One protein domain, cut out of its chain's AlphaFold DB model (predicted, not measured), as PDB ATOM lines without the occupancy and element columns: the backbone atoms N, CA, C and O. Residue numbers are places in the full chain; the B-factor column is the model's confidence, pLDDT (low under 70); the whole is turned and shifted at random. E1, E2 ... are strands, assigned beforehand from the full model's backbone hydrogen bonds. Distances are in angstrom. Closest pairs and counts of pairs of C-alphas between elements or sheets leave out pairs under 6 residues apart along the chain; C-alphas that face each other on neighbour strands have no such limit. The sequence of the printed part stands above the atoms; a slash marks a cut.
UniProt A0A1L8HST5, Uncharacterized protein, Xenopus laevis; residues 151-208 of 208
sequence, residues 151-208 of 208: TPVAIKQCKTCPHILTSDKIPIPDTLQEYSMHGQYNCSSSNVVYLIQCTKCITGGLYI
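What this domain is: This is residues 151 to 208 of the 208 residues of an uncharacterized protein of Xenopus laevis (UniProt A0A1L8HST5). There is little regular structure: residues 151 to 168 form a winding loop at one end of the longest axis, the small hairpin of E1 and E2 lies toward the other end, and residues 181 to 208 loop back and end in a fold where residues 196 to 197 pair antiparallel with 206 to 207. The printed part has 58 residues, with no named helix and two antiparallel strands, E1 then E2; the class is all strand, with 6 residues in named elements. It is only just loose, close to compact, with a radius of gyration of the C-alphas of 12.7 A and spans of 35 by 27 by 20 A.

How they stand to each other: E1, residues 169 to 171, and E2, residues 178 to 180, form a hairpin, antiparallel at 155 degrees. C-alphas 170 and 179 face each other at 5.1 A. N 170 and O 179 are within hydrogen-bond range at 2.9 A.

Where its parts are: E1 begins at C-alpha 169 (76.300, -9.137, 58.245) and is 6.7 A long. E2, 6.4 A long, ends at C-alpha 180 (75.203, -13.504, 58.937).

The domain as a whole: The C-alphas farthest apart, of Gln 157 and Leu 176, are 36.9 A apart. The printed part has no cut, and the link E1 to E2 is short. Residues 151 to 156 have pLDDT under 70.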
ATOM      1  N   THR A 151      89.487  -8.028  62.476       49.47
ATOM      2  CA  THR A 151      90.640  -7.142  62.330       49.47
ATOM      3  C   THR A 151      91.293  -7.401  60.972       49.47
ATOM      4  O   THR A 151      91.720  -8.525  60.686       49.47
ATOM      5  N   PRO A 152      91.376  -6.394  60.083       48.88
ATOM      6  CA  PRO A 152      92.141  -6.540  58.861       48.88
ATOM      7  C   PRO A 152      93.616  -6.661  59.245       48.88
ATOM      8  O   PRO A 152      94.261  -5.686  59.628       48.88
ATOM      9  N   VAL A 153      94.176  -7.866  59.124       51.62
ATOM     10  CA  VAL A 153      95.630  -8.032  59.097       51.62
ATOM     11  C   VAL A 153      96.097  -7.409  57.787       51.62
ATOM     12  O   VAL A 153      96.043  -8.022  56.720       51.62
ATOM     13  N   ALA A 154      96.470  -6.135  57.864       53.41
ATOM     14  CA  ALA A 154      96.944  -5.346  56.744       53.41
ATOM     15  C   ALA A 154      98.303  -5.882  56.276       53.41
ATOM     16  O   ALA A 154      99.367  -5.395  56.663       53.41
ATOM     17  N   ILE A 155      98.282  -6.895  55.412       59.19
ATOM     18  CA  ILE A 155      99.445  -7.227  54.600       59.19
ATOM     19  C   ILE A 155      99.663  -6.020  53.684       59.19
ATOM     20  O   ILE A 155      98.861  -5.774  52.783       59.19
ATOM     21  N   LYS A 156     100.734  -5.251  53.920       60.69
ATOM     22  CA  LYS A 156     101.016  -3.947  53.275       60.69
ATOM     23  C   LYS A 156     101.020  -3.961  51.733       60.69
ATOM     24  O   LYS A 156     101.030  -2.901  51.123       60.69
ATOM     25  N   GLN A 157     101.030  -5.137  51.104       71.06
ATOM     26  CA  GLN A 157     101.060  -5.325  49.647       71.06
ATOM     27  C   GLN A 157      99.733  -5.837  49.050       71.06
ATOM     28  O   GLN A 157      99.614  -5.972  47.833       71.06
ATOM     29  N   CYS A 158      98.733  -6.141  49.877       74.56
ATOM     30  CA  CYS A 158      97.453  -6.677  49.427       74.56
ATOM     31  C   CYS A 158      96.612  -5.582  48.752       74.56
ATOM     32  O   CYS A 158      96.128  -4.670  49.418       74.56
ATOM     33  N   LYS A 159      96.399  -5.688  47.434       81.88
ATOM     34  CA  LYS A 159      95.587  -4.726  46.659       81.88
ATOM     35  C   LYS A 159      94.083  -4.835  46.922       81.88
ATOM     36  O   LYS A 159      93.364  -3.870  46.704       81.88
ATOM     37  N   THR A 160      93.610  -5.991  47.388       80.06
ATOM     38  CA  THR A 160      92.185  -6.231  47.674       80.06
ATOM     39  C   THR A 160      91.781  -5.663  49.030       80.06
ATOM     40  O   THR A 160      90.681  -5.150  49.181       80.06
ATOM     41  N   CYS A 161      92.687  -5.708  50.007       80.00
ATOM     42  CA  CYS A 161      92.434  -5.340  51.396       80.00
ATOM     43  C   CYS A 161      91.875  -3.914  51.599       80.00
ATOM     44  O   CYS A 161      90.979  -3.775  52.425       80.00
ATOM     45  N   PRO A 162      92.301  -2.877  50.844       82.88
ATOM     46  CA  PRO A 162      91.696  -1.542  50.904       82.88
ATOM     47  C   PRO A 162      90.214  -1.485  50.512       82.88
ATOM     48  O   PRO A 162      89.534  -0.522  50.845       82.88
ATOM     49  N   HIS A 163      89.723  -2.485  49.780       81.88
ATOM     50  CA  HIS A 163      88.349  -2.555  49.283       81.88
ATOM     51  C   HIS A 163      87.470  -3.525  50.087       81.88
ATOM     52  O   HIS A 163      86.292  -3.673  49.771       81.88
ATOM     53  N   ILE A 164      88.018  -4.199  51.106       84.25
ATOM     54  CA  ILE A 164      87.263  -5.144  51.937       84.25
ATOM     55  C   ILE A 164      86.508  -4.370  53.017       84.25
ATOM     56  O   ILE A 164      87.110  -3.679  53.836       84.25
ATOM     57  N   LEU A 165      85.188  -4.542  53.046       79.00
ATOM     58  CA  LEU A 165      84.343  -4.078  54.140       79.00
ATOM     59  C   LEU A 165      84.314  -5.150  55.236       79.00
ATOM     60  O   LEU A 165      83.899  -6.282  54.998       79.00
ATOM     61  N   THR A 166      84.761  -4.802  56.439       77.31
ATOM     62  CA  THR A 166      84.663  -5.666  57.622       77.31
ATOM     63  C   THR A 166      83.278  -5.538  58.237       77.31
ATOM     64  O   THR A 166      83.004  -4.598  58.978       77.31
ATOM     65  N   SER A 167      82.414  -6.488  57.906       77.31
ATOM     66  CA  SER A 167      81.098  -6.683  58.510       77.31
ATOM     67  C   SER A 167      80.918  -8.172  58.782       77.31
ATOM     68  O   SER A 167      81.518  -8.992  58.097       77.31
ATOM     69  N   ASP A 168      80.107  -8.526  59.768       79.69
ATOM     70  CA  ASP A 168      79.627  -9.881  60.051       79.69
ATOM     71  C   ASP A 168      78.256 -10.151  59.402       79.69
ATOM     72  O   ASP A 168      77.775 -11.288  59.380       79.69
ATOM     73  N   LYS A 169      77.633  -9.104  58.847       82.94
ATOM     74  CA  LYS A 169      76.300  -9.137  58.245       82.94
ATOM     75  C   LYS A 169      76.287  -8.520  56.856       82.94
ATOM     76  O   LYS A 169      76.916  -7.488  56.611       82.94
ATOM     77  N   ILE A 170      75.537  -9.151  55.961       83.94
ATOM     78  CA  ILE A 170      75.336  -8.716  54.583       83.94
ATOM     79  C   ILE A 170      73.838  -8.461  54.372       83.94
ATOM     80  O   ILE A 170      73.047  -9.389  54.557       83.94
ATOM     81  N   PRO A 171      73.425  -7.250  53.965       79.69
ATOM     82  CA  PRO A 171      72.037  -6.990  53.598       79.69
ATOM     83  C   PRO A 171      71.708  -7.666  52.259       79.69
ATOM     84  O   PRO A 171      72.463  -7.538  51.298       79.69
ATOM     85  N   ILE A 172      70.581  -8.377  52.181       79.25
ATOM     86  CA  ILE A 172      70.099  -8.960  50.922       79.25
ATOM     87  C   ILE A 172      69.252  -7.903  50.190       79.25
ATOM     88  O   ILE A 172      68.285  -7.410  50.778       79.25
ATOM     89  N   PRO A 173      69.556  -7.561  48.921       72.25
ATOM     90  CA  PRO A 173      68.790  -6.582  48.158       72.25
ATOM     91  C   PRO A 173      67.315  -6.984  48.093       72.25
ATOM     92  O   PRO A 173      66.991  -8.168  48.023       72.25
ATOM     93  N   ASP A 174      66.426  -5.994  48.139       73.31
ATOM     94  CA  ASP A 174      64.969  -6.166  48.041       73.31
ATOM     95  C   ASP A 174      64.304  -6.956  49.188       73.31
ATOM     96  O   ASP A 174      63.103  -7.233  49.141       73.31
ATOM     97  N   THR A 175      65.035  -7.265  50.267       75.38
ATOM     98  CA  THR A 175      64.473  -7.881  51.481       75.38
ATOM     99  C   THR A 175      64.952  -7.170  52.748       75.38
ATOM    100  O   THR A 175      66.039  -6.607  52.793       75.38
ATOM    101  N   LEU A 176      64.159  -7.225  53.824       75.56
ATOM    102  CA  LEU A 176      64.583  -6.785  55.166       75.56
ATOM    103  C   LEU A 176      65.449  -7.841  55.886       75.56
ATOM    104  O   LEU A 176      65.589  -7.795  57.107       75.56
ATOM    105  N   GLN A 177      65.967  -8.835  55.160       79.50
ATOM    106  CA  GLN A 177      66.745  -9.930  55.730       79.50
ATOM    107  C   GLN A 177      68.246  -9.665  55.594       79.50
ATOM    108  O   GLN A 177      68.739  -9.216  54.559       79.50
ATOM    109  N   GLU A 178      68.978  -9.990  56.657       85.62
ATOM    110  CA  GLU A 178      70.434  -9.928  56.704       85.62
ATOM    111  C   GLU A 178      70.997 -11.348  56.767       85.62
ATOM    112  O   GLU A 178      70.539 -12.184  57.549       85.62
ATOM    113  N   TYR A 179      72.018 -11.619  55.959       83.88
ATOM    114  CA  TYR A 179      72.780 -12.856  56.027       83.88
ATOM    115  C   TYR A 179      73.973 -12.677  56.970       83.88
ATOM    116  O   TYR A 179      74.804 -11.793  56.759       83.88
ATOM    117  N   SER A 180      74.070 -13.514  58.006       85.94
ATOM    118  CA  SER A 180      75.203 -13.504  58.937       85.94
ATOM    119  C   SER A 180      76.292 -14.455  58.451       85.94
ATOM    120  O   SER A 180      76.044 -15.638  58.215       85.94
ATOM    121  N   MET A 181      77.509 -13.939  58.292       82.25
ATOM    122  CA  MET A 181      78.649 -14.744  57.876       82.25
ATOM    123  C   MET A 181      79.168 -15.576  59.047       82.25
ATOM    124  O   MET A 181      79.505 -15.056  60.109       82.25
ATOM    125  N   HIS A 182      79.284 -16.884  58.833       79.94
ATOM    126  CA  HIS A 182      79.850 -17.793  59.821       79.94
ATOM    127  C   HIS A 182      81.346 -17.989  59.562       79.94
ATOM    128  O   HIS A 182      81.736 -18.542  58.533       79.94
ATOM    129  N   GLY A 183      82.181 -17.561  60.510       77.44
ATOM    130  CA  GLY A 183      83.625 -17.801  60.505       77.44
ATOM    131  C   GLY A 183      84.482 -16.541  60.376       77.44
ATOM    132  O   GLY A 183      83.988 -15.435  60.168       77.44
ATOM    133  N   GLN A 184      85.793 -16.722  60.525       75.75
ATOM    134  CA  GLN A 184      86.789 -15.663  60.383       75.75
ATOM    135  C   GLN A 184      87.525 -15.836  59.056       75.75
ATOM    136  O   GLN A 184      88.215 -16.834  58.844       75.75
ATOM    137  N   TYR A 185      87.392 -14.845  58.180       81.81
ATOM    138  CA  TYR A 185      88.038 -14.824  56.872       81.81
ATOM    139  C   TYR A 185      89.015 -13.658  56.793       81.81
ATOM    140  O   TYR A 185      88.741 -12.563  57.286       81.81
ATOM    141  N   ASN A 186      90.159 -13.895  56.162       82.75
ATOM    142  CA  ASN A 186      91.157 -12.871  55.889       82.75
ATOM    143  C   ASN A 186      91.582 -12.930  54.413       82.75
ATOM    144  O   ASN A 186      91.154 -13.796  53.653       82.75
ATOM    145  N   CYS A 187      92.445 -12.006  53.992       77.94
ATOM    146  CA  CYS A 187      92.928 -11.937  52.609       77.94
ATOM    147  C   CYS A 187      93.762 -13.149  52.150       77.94
ATOM    148  O   CYS A 187      94.072 -13.250  50.968       77.94
ATOM    149  N   SER A 188      94.143 -14.044  53.067       79.19
ATOM    150  CA  SER A 188      94.881 -15.283  52.787       79.19
ATOM    151  C   SER A 188      93.991 -16.532  52.822       79.19
ATOM    152  O   SER A 188      94.485 -17.637  52.600       79.19
ATOM    153  N   SER A 189      92.692 -16.394  53.108       83.81
ATOM    154  CA  SER A 189      91.744 -17.508  53.091       83.81
ATOM    155  C   SER A 189      91.586 -18.062  51.667       83.81
ATOM    156  O   SER A 189      91.443 -17.311  50.706       83.81
ATOM    157  N   SER A 190      91.606 -19.390  51.529       84.00
ATOM    158  CA  SER A 190      91.372 -20.085  50.255       84.00
ATOM    159  C   SER A 190      89.930 -20.586  50.163       84.00
ATOM    160  O   SER A 190      89.280 -20.784  51.187       84.00
ATOM    161  N   ASN A 191      89.438 -20.799  48.938       85.56
ATOM    162  CA  ASN A 191      88.073 -21.270  48.659       85.56
ATOM    163  C   ASN A 191      86.968 -20.356  49.226       85.56
ATOM    164  O   ASN A 191      85.947 -20.837  49.711       85.56
ATOM    165  N   VAL A 192      87.182 -19.039  49.172       84.06
ATOM    166  CA  VAL A 192      86.191 -18.032  49.570       84.06
ATOM    167  C   VAL A 192      85.438 -17.503  48.350       84.06
ATOM    168  O   VAL A 192      86.012 -17.360  47.271       84.06
ATOM    169  N   VAL A 193      84.154 -17.207  48.536       82.50
ATOM    170  CA  VAL A 193      83.318 -16.512  47.551       82.50
ATOM    171  C   VAL A 193      83.284 -15.036  47.935       82.50
ATOM    172  O   VAL A 193      83.019 -14.711  49.092       82.50
ATOM    173  N   TYR A 194      83.585 -14.146  46.989       84.88
ATOM    174  CA  TYR A 194      83.556 -12.706  47.228       84.88
ATOM    175  C   TYR A 194      82.195 -12.148  46.848       84.88
ATOM    176  O   TYR A 194      81.740 -12.350  45.733       84.88
ATOM    177  N   LEU A 195      81.588 -11.384  47.752       85.25
ATOM    178  CA  LEU A 195      80.456 -10.544  47.404       85.25
ATOM    179  C   LEU A 195      80.961  -9.132  47.102       85.25
ATOM    180  O   LEU A 195      81.600  -8.499  47.943       85.25
ATOM    181  N   ILE A 196      80.686  -8.640  45.900       87.94
ATOM    182  CA  ILE A 196      81.106  -7.321  45.431       87.94
ATOM    183  C   ILE A 196      79.884  -6.407  45.401       87.94
ATOM    184  O   ILE A 196      78.908  -6.687  44.710       87.94
ATOM    185  N   GLN A 197      79.956  -5.283  46.112       85.38
ATOM    186  CA  GLN A 197      78.928  -4.247  46.085       85.38
ATOM    187  C   GLN A 197      79.368  -3.082  45.200       85.38
ATOM    188  O   GLN A 197      80.439  -2.500  45.393       85.38
ATOM    189  N   CYS A 198      78.524  -2.697  44.244       85.06
ATOM    190  CA  CYS A 198      78.775  -1.499  43.453       85.06
ATOM    191  C   CYS A 198      78.426  -0.238  44.253       85.06
ATOM    192  O   CYS A 198      77.267  -0.010  44.594       85.06
ATOM    193  N   THR A 199      79.413   0.631  44.476       82.88
ATOM    194  CA  THR A 199      79.222   1.931  45.146       82.88
ATOM    195  C   THR A 199      78.661   3.022  44.232       82.88
ATOM    196  O   THR A 199      78.292   4.089  44.710       82.88
ATOM    197  N   LYS A 200      78.600   2.784  42.913       86.75
ATOM    198  CA  LYS A 200      78.082   3.751  41.926       86.75
ATOM    199  C   LYS A 200      76.593   3.580  41.623       86.75
ATOM    200  O   LYS A 200      75.968   4.511  41.125       86.75
ATOM    201  N   CYS A 201      76.033   2.396  41.861       80.56
ATOM    202  CA  CYS A 201      74.627   2.113  41.581       80.56
ATOM    203  C   CYS A 201      73.745   2.618  42.730       80.56
ATOM    204  O   CYS A 201      74.012   2.301  43.883       80.56
ATOM    205  N   ILE A 202      72.653   3.320  42.408       75.00
ATOM    206  CA  ILE A 202      71.669   3.815  43.395       75.00
ATOM    207  C   ILE A 202      71.042   2.653  44.180       75.00
ATOM    208  O   ILE A 202      70.777   2.771  45.369       75.00
ATOM    209  N   THR A 203      70.856   1.510  43.520       72.94
ATOM    210  CA  THR A 203      70.309   0.283  44.109       72.94
ATOM    211  C   THR A 203      71.344  -0.561  44.857       72.94
ATOM    212  O   THR A 203      70.985  -1.595  45.403       72.94
ATOM    213  N   GLY A 204      72.624  -0.161  44.881       71.31
ATOM    214  CA  GLY A 204      73.664  -0.887  45.617       71.31
ATOM    215  C   GLY A 204      73.840  -2.342  45.170       71.31
ATOM    216  O   GLY A 204      73.998  -3.216  46.014       71.31
ATOM    217  N   GLY A 205      73.783  -2.599  43.857       80.44
ATOM    218  CA  GLY A 205      73.806  -3.953  43.295       80.44
ATOM    219  C   GLY A 205      74.930  -4.828  43.859       80.44
ATOM    220  O   GLY A 205      76.093  -4.403  43.895       80.44
ATOM    221  N   LEU A 206      74.554  -6.034  44.285       82.50
ATOM    222  CA  LEU A 206      75.442  -7.057  44.827       82.50
ATOM    223  C   LEU A 206      75.716  -8.128  43.770       82.50
ATOM    224  O   LEU A 206      74.795  -8.612  43.113       82.50
ATOM    225  N   TYR A 207      76.981  -8.502  43.637       81.12
ATOM    226  CA  TYR A 207      77.468  -9.504  42.695       81.12
ATOM    227  C   TYR A 207      78.235 -10.580  43.458       81.12
ATOM    228  O   TYR A 207      78.997 -10.249  44.365       81.12
ATOM    229  N   ILE A 208      78.021 -11.842  43.091       81.69
ATOM    230  CA  ILE A 208      78.725 -13.020  43.621       81.69
ATOM    231  C   ILE A 208      79.799 -13.443  42.616       81.69
ATOM    232  O   ILE A 208      79.491 -13.390  41.403       81.69
TER     233      ILE A 208